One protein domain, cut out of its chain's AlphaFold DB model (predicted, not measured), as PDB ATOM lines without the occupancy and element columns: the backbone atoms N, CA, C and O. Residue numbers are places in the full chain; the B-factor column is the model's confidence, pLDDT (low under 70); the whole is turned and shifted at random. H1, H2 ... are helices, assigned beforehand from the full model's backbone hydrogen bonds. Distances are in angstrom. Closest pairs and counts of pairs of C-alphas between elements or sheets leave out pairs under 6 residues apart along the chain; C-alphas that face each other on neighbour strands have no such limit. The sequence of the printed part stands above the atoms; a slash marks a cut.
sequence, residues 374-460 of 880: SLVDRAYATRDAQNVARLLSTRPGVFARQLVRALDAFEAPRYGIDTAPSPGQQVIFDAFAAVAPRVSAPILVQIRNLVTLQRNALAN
ATOM      1  N   SER A 374     -46.984 -59.186 -22.035       86.75
ATOM      2  CA  SER A 374     -47.906 -59.435 -23.152       86.75
ATOM      3  C   SER A 374     -48.747 -58.198 -23.495       86.75
ATOM      4  O   SER A 374     -49.021 -57.935 -24.665       86.75
ATOM      5  N   LEU A 375     -49.170 -57.422 -22.488       89.00
ATOM      6  CA  LEU A 375     -49.865 -56.151 -22.713       89.00
ATOM      7  C   LEU A 375     -48.930 -55.082 -23.275       89.00
ATOM      8  O   LEU A 375     -49.326 -54.331 -24.164       89.00
ATOM      9  N   VAL A 376     -47.700 -55.023 -22.768       90.19
ATOM     10  CA  VAL A 376     -46.679 -54.090 -23.246       90.19
ATOM     11  C   VAL A 376     -46.335 -54.368 -24.706       90.19
ATOM     12  O   VAL A 376     -46.305 -53.437 -25.504       90.19
ATOM     13  N   ASP A 377     -46.166 -55.628 -25.101       89.75
ATOM     14  CA  ASP A 377     -45.906 -55.994 -26.495       89.75
ATOM     15  C   ASP A 377     -47.085 -55.631 -27.413       89.75
ATOM     16  O   ASP A 377     -46.874 -55.112 -28.511       89.75
ATOM     17  N   ARG A 378     -48.334 -55.798 -26.947       90.00
ATOM     18  CA  ARG A 378     -49.522 -55.293 -27.664       90.00
ATOM     19  C   ARG A 378     -49.511 -53.769 -27.787       90.00
ATOM     20  O   ARG A 378     -49.884 -53.256 -28.838       90.00
ATOM     21  N   ALA A 379     -49.076 -53.046 -26.755       92.56
ATOM     22  CA  ALA A 379     -48.942 -51.593 -26.814       92.56
ATOM     23  C   ALA A 379     -47.860 -51.175 -27.825       92.56
ATOM     24  O   ALA A 379     -48.129 -50.330 -28.674       92.56
ATOM     25  N   TYR A 380     -46.688 -51.817 -27.831       92.81
ATOM     26  CA  TYR A 380     -45.652 -51.568 -28.844       92.81
ATOM     27  C   TYR A 380     -46.142 -51.853 -30.269       92.81
ATOM     28  O   TYR A 380     -45.797 -51.115 -31.192       92.81
ATOM     29  N   ALA A 381     -46.992 -52.867 -30.460       92.31
ATOM     30  CA  ALA A 381     -47.578 -53.171 -31.764       92.31
ATOM     31  C   ALA A 381     -48.453 -52.030 -32.319       92.31
ATOM     32  O   ALA A 381     -48.583 -51.907 -33.535       92.31
ATOM     33  N   THR A 382     -49.003 -51.163 -31.456       91.94
ATOM     34  CA  THR A 382     -49.757 -49.973 -31.893       91.94
ATOM     35  C   THR A 382     -48.872 -48.867 -32.473       91.94
ATOM     36  O   THR A 382     -49.395 -47.971 -33.126       91.94
ATOM     37  N   ARG A 383     -47.543 -48.929 -32.263       90.06
ATOM     38  CA  ARG A 383     -46.566 -47.887 -32.641       90.06
ATOM     39  C   ARG A 383     -46.918 -46.483 -32.121       90.06
ATOM     40  O   ARG A 383     -46.494 -45.488 -32.700       90.06
ATOM     41  N   ASP A 384     -47.650 -46.409 -31.011       94.12
ATOM     42  CA  ASP A 384     -48.012 -45.167 -30.330       94.12
ATOM     43  C   ASP A 384     -47.194 -45.007 -29.039       94.12
ATOM     44  O   ASP A 384     -47.368 -45.760 -28.071       94.12
ATOM     45  N   ALA A 385     -46.308 -44.006 -29.024       94.56
ATOM     46  CA  ALA A 385     -45.459 -43.689 -27.879       94.56
ATOM     47  C   ALA A 385     -46.280 -43.317 -26.638       94.56
ATOM     48  O   ALA A 385     -45.915 -43.717 -25.534       94.56
ATOM     49  N   GLN A 386     -47.417 -42.633 -26.804       96.38
ATOM     50  CA  GLN A 386     -48.260 -42.208 -25.689       96.38
ATOM     51  C   GLN A 386     -48.904 -43.412 -25.001       96.38
ATOM     52  O   GLN A 386     -48.946 -43.493 -23.771       96.38
ATOM     53  N   ASN A 387     -49.385 -44.380 -25.784       95.00
ATOM     54  CA  ASN A 387     -49.977 -45.600 -25.248       95.00
ATOM     55  C   ASN A 387     -48.941 -46.467 -24.513       95.00
ATOM     56  O   ASN A 387     -49.220 -46.952 -23.412       95.00
ATOM     57  N   VAL A 388     -47.735 -46.616 -25.077       95.81
ATOM     58  CA  VAL A 388     -46.625 -47.337 -24.429       95.81
ATOM     59  C   VAL A 388     -46.191 -46.635 -23.141       95.81
ATOM     60  O   VAL A 388     -46.130 -47.282 -22.094       95.81
ATOM     61  N   ALA A 389     -45.959 -45.319 -23.185       96.12
ATOM     62  CA  ALA A 389     -45.598 -44.505 -22.025       96.12
ATOM     63  C   ALA A 389     -46.631 -44.625 -20.900       96.12
ATOM     64  O   ALA A 389     -46.275 -44.899 -19.753       96.12
ATOM     65  N   ARG A 390     -47.921 -44.482 -21.227       95.25
ATOM     66  CA  ARG A 390     -49.023 -44.582 -20.263       95.25
ATOM     67  C   ARG A 390     -49.066 -45.951 -19.587       95.25
ATOM     68  O   ARG A 390     -49.235 -46.015 -18.372       95.25
ATOM     69  N   LEU A 391     -48.904 -47.036 -20.350       93.62
ATOM     70  CA  LEU A 391     -48.909 -48.393 -19.803       93.62
ATOM     71  C   LEU A 391     -47.670 -48.665 -18.941       93.62
ATOM     72  O   LEU A 391     -47.795 -49.192 -17.841       93.62
ATOM     73  N   LEU A 392     -46.474 -48.289 -19.397       94.50
ATOM     74  CA  LEU A 392     -45.247 -48.496 -18.626       94.50
ATOM     75  C   LEU A 392     -45.226 -47.655 -17.338       94.50
ATOM     76  O   LEU A 392     -44.778 -48.142 -16.300       94.50
ATOM     77  N   SER A 393     -45.802 -46.449 -17.359       94.88
ATOM     78  CA  SER A 393     -45.912 -45.567 -16.186       94.88
ATOM     79  C   SER A 393     -46.717 -46.174 -15.031       94.88
ATOM     80  O   SER A 393     -46.492 -45.812 -13.877       94.88
ATOM     81  N   THR A 394     -47.606 -47.148 -15.288       91.44
ATOM     82  CA  THR A 394     -48.314 -47.855 -14.203       91.44
ATOM     83  C   THR A 394     -47.383 -48.749 -13.382       91.44
ATOM     84  O   THR A 394     -47.728 -49.140 -12.270       91.44
ATOM     85  N   ARG A 395     -46.211 -49.112 -13.924       90.12
ATOM     86  CA  ARG A 395     -45.197 -49.946 -13.266       90.12
ATOM     87  C   ARG A 395     -43.795 -49.356 -13.493       90.12
ATOM     88  O   ARG A 395     -43.045 -49.893 -14.313       90.12
ATOM     89  N   PRO A 396     -43.395 -48.317 -12.731       91.62
ATOM     90  CA  PRO A 396     -42.144 -47.579 -12.948       91.62
ATOM     91  C   PRO A 396     -40.893 -48.468 -13.020       91.62
ATOM     92  O   PRO A 396     -40.044 -48.289 -13.886       91.62
ATOM     93  N   GLY A 397     -40.801 -49.504 -12.178       86.94
ATOM     94  CA  GLY A 397     -39.677 -50.446 -12.218       86.94
ATOM     95  C   GLY A 397     -39.617 -51.317 -13.485       86.94
ATOM     96  O   GLY A 397     -38.530 -51.724 -13.891       86.94
ATOM     97  N   VAL A 398     -40.757 -51.613 -14.124       88.12
ATOM     98  CA  VAL A 398     -40.781 -52.274 -15.443       88.12
ATOM     99  C   VAL A 398     -40.444 -51.270 -16.538       88.12
ATOM    100  O   VAL A 398     -39.682 -51.616 -17.437       88.12
ATOM    101  N   PHE A 399     -40.947 -50.034 -16.431       94.25
ATOM    102  CA  PHE A 399     -40.583 -48.945 -17.337       94.25
ATOM    103  C   PHE A 399     -39.061 -48.775 -17.389       94.25
ATOM    104  O   PHE A 399     -38.479 -48.882 -18.460       94.25
ATOM    105  N   ALA A 400     -38.400 -48.672 -16.233       89.81
ATOM    106  CA  ALA A 400     -36.947 -48.534 -16.143       89.81
ATOM    107  C   ALA A 400     -36.198 -49.674 -16.857       89.81
ATOM    108  O   ALA A 400     -35.278 -49.435 -17.634       89.81
ATOM    109  N   ARG A 401     -36.644 -50.927 -16.675       86.75
ATOM    110  CA  ARG A 401     -36.055 -52.101 -17.350       86.75
ATOM    111  C   ARG A 401     -36.285 -52.129 -18.863       86.75
ATOM    112  O   ARG A 401     -35.532 -52.790 -19.570       86.75
ATOM    113  N   GLN A 402     -37.319 -51.452 -19.357       90.44
ATOM    114  CA  GLN A 402     -37.634 -51.356 -20.783       90.44
ATOM    115  C   GLN A 402     -37.255 -50.004 -21.396       90.44
ATOM    116  O   GLN A 402     -37.512 -49.801 -22.578       90.44
ATOM    117  N   LEU A 403     -36.629 -49.102 -20.637       91.19
ATOM    118  CA  LEU A 403     -36.411 -47.714 -21.041       91.19
ATOM    119  C   LEU A 403     -35.610 -47.611 -22.342       91.19
ATOM    120  O   LEU A 403     -36.041 -46.944 -23.274       91.19
ATOM    121  N   VAL A 404     -34.519 -48.374 -22.454       88.94
ATOM    122  CA  VAL A 404     -33.727 -48.474 -23.692       88.94
ATOM    123  C   VAL A 404     -34.587 -48.956 -24.864       88.94
ATOM    124  O   VAL A 404     -34.553 -48.380 -25.942       88.94
ATOM    125  N   ARG A 405     -35.389 -50.013 -24.669       88.81
ATOM    126  CA  ARG A 405     -36.277 -50.532 -25.723       88.81
ATOM    127  C   ARG A 405     -37.291 -49.472 -26.153       88.81
ATOM    128  O   ARG A 405     -37.561 -49.370 -27.343       88.81
ATOM    129  N   ALA A 406     -37.841 -48.718 -25.206       91.31
ATOM    130  CA  ALA A 406     -38.812 -47.667 -25.478       91.31
ATOM    131  C   ALA A 406     -38.181 -46.514 -26.271       91.31
ATOM    132  O   ALA A 406     -38.739 -46.109 -27.287       91.31
ATOM    133  N   LEU A 407     -37.009 -46.027 -25.853       90.75
ATOM    134  CA  LEU A 407     -36.296 -44.943 -26.536       90.75
ATOM    135  C   LEU A 407     -35.861 -45.338 -27.953       90.75
ATOM    136  O   LEU A 407     -36.004 -44.531 -28.871       90.75
ATOM    137  N   ASP A 408     -35.412 -46.577 -28.152       86.94
ATOM    138  CA  ASP A 408     -34.999 -47.064 -29.472       86.94
ATOM    139  C   ASP A 408     -36.204 -47.321 -30.393       86.94
ATOM    140  O   ASP A 408     -36.165 -47.016 -31.581       86.94
ATOM    141  N   ALA A 409     -37.314 -47.856 -29.864       88.69
ATOM    142  CA  ALA A 409     -38.502 -48.175 -30.664       88.69
ATOM    143  C   ALA A 409     -39.183 -46.938 -31.273       88.69
ATOM    144  O   ALA A 409     -39.892 -47.062 -32.274       88.69
ATOM    145  N   PHE A 410     -38.986 -45.769 -30.663       90.56
ATOM    146  CA  PHE A 410     -39.542 -44.494 -31.113       90.56
ATOM    147  C   PHE A 410     -38.472 -43.531 -31.644       90.56
ATOM    148  O   PHE A 410     -38.742 -42.341 -31.832       90.56
ATOM    149  N   GLU A 411     -37.267 -44.027 -31.922       85.25
ATOM    150  CA  GLU A 411     -36.250 -43.264 -32.633       85.25
ATOM    151  C   GLU A 411     -36.646 -43.079 -34.108       85.25
ATOM    152  O   GLU A 411     -37.034 -44.022 -34.799       85.25
ATOM    153  N   ALA A 412     -36.565 -41.841 -34.600       77.44
ATOM    154  CA  ALA A 412     -36.785 -41.539 -36.011       77.44
ATOM    155  C   ALA A 412     -35.441 -41.561 -36.766       77.44
ATOM    156  O   ALA A 412     -34.457 -41.050 -36.226       77.44
ATOM    157  N   PRO A 413     -35.374 -42.083 -38.010       65.88
ATOM    158  CA  PRO A 413     -34.173 -41.986 -38.839       65.88
ATOM    159  C   PRO A 413     -33.785 -40.520 -39.050       65.88
ATOM    160  O   PRO A 413     -34.595 -39.724 -39.529       65.88
ATOM    161  N   ARG A 414     -32.551 -40.161 -38.693       64.38
ATOM    162  CA  ARG A 414     -32.029 -38.792 -38.801       64.38
ATOM    163  C   ARG A 414     -30.996 -38.681 -39.921       64.38
ATOM    164  O   ARG A 414     -30.188 -39.581 -40.122       64.38
ATOM    165  N   TYR A 415     -31.003 -37.540 -40.607       51.44
ATOM    166  CA  TYR A 415     -29.937 -37.099 -41.509       51.44
ATOM    167  C   TYR A 415     -29.282 -35.851 -40.891       51.44
ATOM    168  O   TYR A 415     -29.914 -34.799 -40.857       51.44
ATOM    169  N   GLY A 416     -28.048 -35.954 -40.379       56.06
ATOM    170  CA  GLY A 416     -27.301 -34.833 -39.774       56.06
ATOM    171  C   GLY A 416     -26.753 -35.111 -38.364       56.06
ATOM    172  O   GLY A 416     -26.822 -36.238 -37.888       56.06
ATOM    173  N   ILE A 417     -26.201 -34.076 -37.711       54.22
ATOM    174  CA  ILE A 417     -25.552 -34.112 -36.373       54.22
ATOM    175  C   ILE A 417     -26.523 -33.637 -35.262       54.22
ATOM    176  O   ILE A 417     -26.104 -33.217 -34.190       54.22
ATOM    177  N   ASP A 418     -27.833 -33.632 -35.516       58.41
ATOM    178  CA  ASP A 418     -28.816 -33.193 -34.518       58.41
ATOM    179  C   ASP A 418     -29.007 -34.273 -33.437       58.41
ATOM    180  O   ASP A 418     -29.440 -35.392 -33.729       58.41
ATOM    181  N   THR A 419     -28.653 -33.934 -32.195       60.78
ATOM    182  CA  THR A 419     -28.726 -34.810 -31.015       60.78
ATOM    183  C   THR A 419     -30.039 -34.672 -30.239       60.78
ATOM    184  O   THR A 419     -30.214 -35.340 -29.218       60.78
ATOM    185  N   ALA A 420     -30.986 -33.841 -30.696       70.75
ATOM    186  CA  ALA A 420     -32.269 -33.663 -30.020       70.75
ATOM    187  C   ALA A 420     -33.143 -34.939 -30.073       70.75
ATOM    188  O   ALA A 420     -33.177 -35.623 -31.100       70.75
ATOM    189  N   PRO A 421     -33.890 -35.285 -29.007       78.25
ATOM    190  CA  PRO A 421     -34.794 -36.438 -28.997       78.25
ATOM    191  C   PRO A 421     -35.905 -36.312 -30.053       78.25
ATOM    192  O   PRO A 421     -36.442 -35.231 -30.290       78.25
ATOM    193  N   SER A 422     -36.275 -37.428 -30.694       86.00
ATOM    194  CA  SER A 422     -37.453 -37.457 -31.577       86.00
ATOM    195  C   SER A 422     -38.735 -37.155 -30.774       86.00
ATOM    196  O   SER A 422     -38.757 -37.390 -29.564       86.00
ATOM    197  N   PRO A 423     -39.850 -36.725 -31.400       88.62
ATOM    198  CA  PRO A 423     -41.100 -36.488 -30.669       88.62
ATOM    199  C   PRO A 423     -41.577 -37.706 -29.863       88.62
ATOM    200  O   PRO A 423     -42.047 -37.565 -28.737       88.62
ATOM    201  N   GLY A 424     -41.412 -38.916 -30.408       89.44
ATOM    202  CA  GLY A 424     -41.742 -40.155 -29.703       89.44
ATOM    203  C   GLY A 424     -40.786 -40.452 -28.542       89.44
ATOM    204  O   GLY A 424     -41.242 -40.843 -27.471       89.44
ATOM    205  N   GLN A 425     -39.481 -40.209 -28.715       91.31
ATOM    206  CA  GLN A 425     -38.497 -40.307 -27.630       91.31
ATOM    207  C   GLN A 425     -38.775 -39.294 -26.516       91.31
ATOM    208  O   GLN A 425     -38.668 -39.654 -25.347       91.31
ATOM    209  N   GLN A 426     -39.188 -38.071 -26.860       92.88
ATOM    210  CA  GLN A 426     -39.544 -37.035 -25.891       92.88
ATOM    211  C   GLN A 426     -40.746 -37.459 -25.037       92.88
ATOM    212  O   GLN A 426     -40.690 -37.351 -23.819       92.88
ATOM    213  N   VAL A 427     -41.786 -38.048 -25.644       95.94
ATOM    214  CA  VAL A 427     -42.938 -38.599 -24.901       95.94
ATOM    215  C   VAL A 427     -42.505 -39.672 -23.898       95.94
ATOM    216  O   VAL A 427     -42.963 -39.676 -22.754       95.94
ATOM    217  N   ILE A 428     -41.615 -40.585 -24.305       96.25
ATOM    218  CA  ILE A 428     -41.068 -41.610 -23.405       96.25
ATOM    219  C   ILE A 428     -40.240 -40.970 -22.284       96.25
ATOM    220  O   ILE A 428     -40.388 -41.368 -21.127       96.25
ATOM    221  N   PHE A 429     -39.391 -39.994 -22.617       95.62
ATOM    222  CA  PHE A 429     -38.553 -39.270 -21.665       95.62
ATOM    223  C   PHE A 429     -39.403 -38.564 -20.608       95.62
ATOM    224  O   PHE A 429     -39.225 -38.827 -19.423       95.62
ATOM    225  N   ASP A 430     -40.372 -37.746 -21.020       96.38
ATOM    226  CA  ASP A 430     -41.225 -36.972 -20.114       96.38
ATOM    227  C   ASP A 430     -42.038 -37.890 -19.193       96.38
ATOM    228  O   ASP A 430     -42.129 -37.667 -17.983       96.38
ATOM    229  N   ALA A 431     -42.588 -38.975 -19.749       97.00
ATOM    230  CA  ALA A 431     -43.337 -39.951 -18.972       97.00
ATOM    231  C   ALA A 431     -42.457 -40.685 -17.953       97.00
ATOM    232  O   ALA A 431     -42.889 -40.897 -16.819       97.00
ATOM    233  N   PHE A 432     -41.232 -41.074 -18.332       96.75
ATOM    234  CA  PHE A 432     -40.310 -41.713 -17.398       96.75
ATOM    235  C   PHE A 432     -39.831 -40.730 -16.331       96.75
ATOM    236  O   PHE A 432     -39.862 -41.081 -15.157       96.75
ATOM    237  N   ALA A 433     -39.460 -39.503 -16.704       96.12
ATOM    238  CA  ALA A 433     -39.034 -38.453 -15.780       96.12
ATOM    239  C   ALA A 433     -40.074 -38.219 -14.672       96.12
ATOM    240  O   ALA A 433     -39.721 -38.175 -13.496       96.12
ATOM    241  N   ALA A 434     -41.364 -38.190 -15.025       96.06
ATOM    242  CA  ALA A 434     -42.457 -38.037 -14.065       96.06
ATOM    243  C   ALA A 434     -42.575 -39.198 -13.055       96.06
ATOM    244  O   ALA A 434     -43.086 -39.011 -11.950       96.06
ATOM    245  N   VAL A 435     -42.128 -40.409 -13.413       95.75
ATOM    246  CA  VAL A 435     -42.181 -41.589 -12.529       95.75
ATOM    247  C   VAL A 435     -40.814 -42.026 -11.997       95.75
ATOM    248  O   VAL A 435     -40.765 -42.931 -11.163       95.75
ATOM    249  N   ALA A 436     -39.721 -41.397 -12.429       93.00
ATOM    250  CA  ALA A 436     -38.350 -41.751 -12.069       93.00
ATOM    251  C   ALA A 436     -38.093 -41.717 -10.547       93.00
ATOM    252  O   ALA A 436     -37.486 -42.672 -10.047       93.00
ATOM    253  N   PRO A 437     -38.633 -40.754  -9.764       90.69
ATOM    254  CA  PRO A 437     -38.514 -40.772  -8.300       90.69
ATOM    255  C   PRO A 437     -39.135 -42.016  -7.638       90.69
ATOM    256  O   PRO A 437     -38.701 -42.444  -6.575       90.69
ATOM    257  N   ARG A 438     -40.121 -42.652  -8.289       90.75
ATOM    258  CA  ARG A 438     -40.797 -43.871  -7.801       90.75
ATOM    259  C   ARG A 438     -40.082 -45.163  -8.213       90.75
ATOM    260  O   ARG A 438     -40.525 -46.255  -7.856       90.75
ATOM    261  N   VAL A 439     -39.018 -45.075  -9.010       91.25
ATOM    262  CA  VAL A 439     -38.171 -46.221  -9.364       91.25
ATOM    263  C   VAL A 439     -37.216 -46.492  -8.203       91.25
ATOM    264  O   VAL A 439     -36.703 -45.565  -7.584       91.25
ATOM    265  N   SER A 440     -36.952 -47.757  -7.876       89.00
ATOM    266  CA  SER A 440     -36.004 -48.066  -6.802       89.00
ATOM    267  C   SER A 440     -34.596 -47.567  -7.151       89.00
ATOM    268  O   SER A 440     -34.138 -47.724  -8.287       89.00
ATOM    269  N   ALA A 441     -33.894 -46.991  -6.169       89.88
ATOM    270  CA  ALA A 441     -32.551 -46.442  -6.368       89.88
ATOM    271  C   ALA A 441     -31.572 -47.454  -7.000       89.88
ATOM    272  O   ALA A 441     -30.905 -47.079  -7.965       89.88
ATOM    273  N   PRO A 442     -31.550 -48.750  -6.609       87.00
ATOM    274  CA  PRO A 442     -30.667 -49.735  -7.238       87.00
ATOM    275  C   PRO A 442     -30.873 -49.892  -8.751       87.00
ATOM    276  O   PRO A 442     -29.925 -50.180  -9.476       87.00
ATOM    277  N   ILE A 443     -32.101 -49.717  -9.257       87.25
ATOM    278  CA  ILE A 443     -32.370 -49.805 -10.700       87.25
ATOM    279  C   ILE A 443     -31.798 -48.581 -11.424       87.25
ATOM    280  O   ILE A 443     -31.240 -48.726 -12.508       87.25
ATOM    281  N   LEU A 444     -31.897 -47.391 -10.833       91.31
ATOM    282  CA  LEU A 444     -31.313 -46.177 -11.411       91.31
ATOM    283  C   LEU A 444     -29.780 -46.239 -11.407       91.31
ATOM    284  O   LEU A 444     -29.161 -45.926 -12.419       91.31
ATOM    285  N   VAL A 445     -29.174 -46.757 -10.333       89.69
ATOM    286  CA  VAL A 445     -27.726 -47.026 -10.280       89.69
ATOM    287  C   VAL A 445     -27.312 -48.048 -11.349       89.69
ATOM    288  O   VAL A 445     -26.296 -47.863 -12.012       89.69
ATOM    289  N   GLN A 446     -28.113 -49.094 -11.600       86.25
ATOM    290  CA  GLN A 446     -27.863 -50.035 -12.705       86.25
ATOM    291  C   GLN A 446     -27.872 -49.351 -14.076       86.25
ATOM    292  O   GLN A 446     -27.025 -49.665 -14.913       86.25
ATOM    293  N   ILE A 447     -28.809 -48.427 -14.311       88.94
ATOM    294  CA  ILE A 447     -28.868 -47.661 -15.562       88.94
ATOM    295  C   ILE A 447     -27.647 -46.743 -15.677       88.94
ATOM    296  O   ILE A 447     -27.021 -46.730 -16.734       88.94
ATOM    297  N   ARG A 448     -27.237 -46.059 -14.598       91.25
ATOM    298  CA  ARG A 448     -26.004 -45.252 -14.583       91.25
ATOM    299  C   ARG A 448     -24.787 -46.085 -14.954       91.25
ATOM    300  O   ARG A 448     -24.048 -45.726 -15.862       91.25
ATOM    301  N   ASN A 449     -24.608 -47.222 -14.285       88.44
ATOM    302  CA  ASN A 449     -23.474 -48.112 -14.519       88.44
ATOM    303  C   ASN A 449     -23.463 -48.630 -15.965       88.44
ATOM    304  O   ASN A 449     -22.397 -48.754 -16.562       88.44
ATOM    305  N   LEU A 450     -24.640 -48.898 -16.546       86.06
ATOM    306  CA  LEU A 450     -24.765 -49.226 -17.964       86.06
ATOM    307  C   LEU A 450     -24.297 -48.063 -18.847       86.06
ATOM    308  O   LEU A 450     -23.499 -48.301 -19.749       86.06
ATOM    309  N   VAL A 451     -24.773 -46.837 -18.608       88.25
ATOM    310  CA  VAL A 451     -24.404 -45.656 -19.407       88.25
ATOM    311  C   VAL A 451     -22.893 -45.438 -19.393       88.25
ATOM    312  O   VAL A 451     -22.288 -45.353 -20.464       88.25
ATOM    313  N   THR A 452     -22.273 -45.432 -18.211       88.50
ATOM    314  CA  THR A 452     -20.819 -45.274 -18.062       88.50
ATOM    315  C   THR A 452     -20.058 -46.373 -18.799       88.50
ATOM    316  O   THR A 452     -19.162 -46.080 -19.587       88.50
ATOM    317  N   LEU A 453     -20.465 -47.636 -18.628       85.06
ATOM    318  CA  LEU A 453     -19.833 -48.763 -19.311       85.06
ATOM    319  C   LEU A 453     -19.914 -48.631 -20.836       85.06
ATOM    320  O   LEU A 453     -18.933 -48.890 -21.526       85.06
ATOM    321  N   GLN A 454     -21.067 -48.226 -21.377       83.94
ATOM    322  CA  GLN A 454     -21.225 -48.063 -22.825       83.94
ATOM    323  C   GLN A 454     -20.436 -46.868 -23.364       83.94
ATOM    324  O   GLN A 454     -19.854 -46.984 -24.438       83.94
ATOM    325  N   ARG A 455     -20.348 -45.753 -22.628       86.31
ATOM    326  CA  ARG A 455     -19.473 -44.631 -23.008       86.31
ATOM    327  C   ARG A 455     -18.006 -45.046 -23.047       86.31
ATOM    328  O   ARG A 455     -17.329 -44.772 -24.034       86.31
ATOM    329  N   ASN A 456     -17.543 -45.761 -22.026       83.88
ATOM    330  CA  ASN A 456     -16.165 -46.244 -21.962       83.88
ATOM    331  C   ASN A 456     -15.862 -47.246 -23.085       83.88
ATOM    332  O   ASN A 456     -14.796 -47.171 -23.692       83.88
ATOM    333  N   ALA A 457     -16.816 -48.121 -23.415       78.25
ATOM    334  CA  ALA A 457     -16.700 -49.038 -24.546       78.25
ATOM    335  C   ALA A 457     -16.715 -48.315 -25.908       78.25
ATOM    336  O   ALA A 457     -16.030 -48.747 -26.828       78.25
ATOM    337  N   LEU A 458     -17.463 -47.213 -26.060       78.50
ATOM    338  CA  LEU A 458     -17.441 -46.387 -27.276       78.50
ATOM    339  C   LEU A 458     -16.119 -45.622 -27.433       78.50
ATOM    340  O   LEU A 458     -15.627 -45.482 -28.549       78.50
ATOM    341  N   ALA A 459     -15.545 -45.140 -26.327       80.38
ATOM    342  CA  ALA A 459     -14.247 -44.468 -26.323       80.38
ATOM    343  C   ALA A 459     -13.084 -45.444 -26.577       80.38
ATOM    344  O   ALA A 459     -12.113 -45.083 -27.238       80.38
ATOM    345  N   ASN A 460     -13.204 -46.679 -26.081       75.50
ATOM    346  CA  ASN A 460     -12.196 -47.732 -26.181       75.50
ATOM    347  C   ASN A 460     -12.822 -49.015 -26.766       75.50
ATOM    348  O   ASN A 460     -13.095 -49.951 -26.006       75.50
TER     349      ASN A 460
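This is residues 374 to 460 of the 880 residues of an uncharacterized protein of Rothia sp. HMSC068F09 (UniProt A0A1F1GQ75). H2, H3 and H4 pack as a triangular bundle, with short H1 beside H2 and H5 leaving as a long arm. Residues 448 to 460 and loop residues 415 to 420 stick out. The 87 printed residues have five named helices, H1 to H5, all helix, compact, radius of gyration 13.7 A, spanning 39 by 36 by 22 A.

H1, residues 374 to 381, and H2, residues 385 to 393, form a hairpin. H3, residues 396 to 409, forms hairpins with H2 and with H4, residues 423 to 438; C-alphas 407 and 425 are closest, 5.2 A. H5, residues 441 to 459, touches H3 with residues 443 to 444 alone. Of O i to N i+4 pairs, H3 has 8 of 10 within hydrogen-bond range, H4 9 of 12; H1, H2 and H5 have every pair.

H1 begins at C-alpha 374 (-47.906, -59.435, -23.152); H5, 27.2 A long, ends at C-alpha 459 (-14.247, -44.468, -26.323).

The printed part has no cut. The link H3 to H4 is long; residues 413 to 419 have pLDDT under 70.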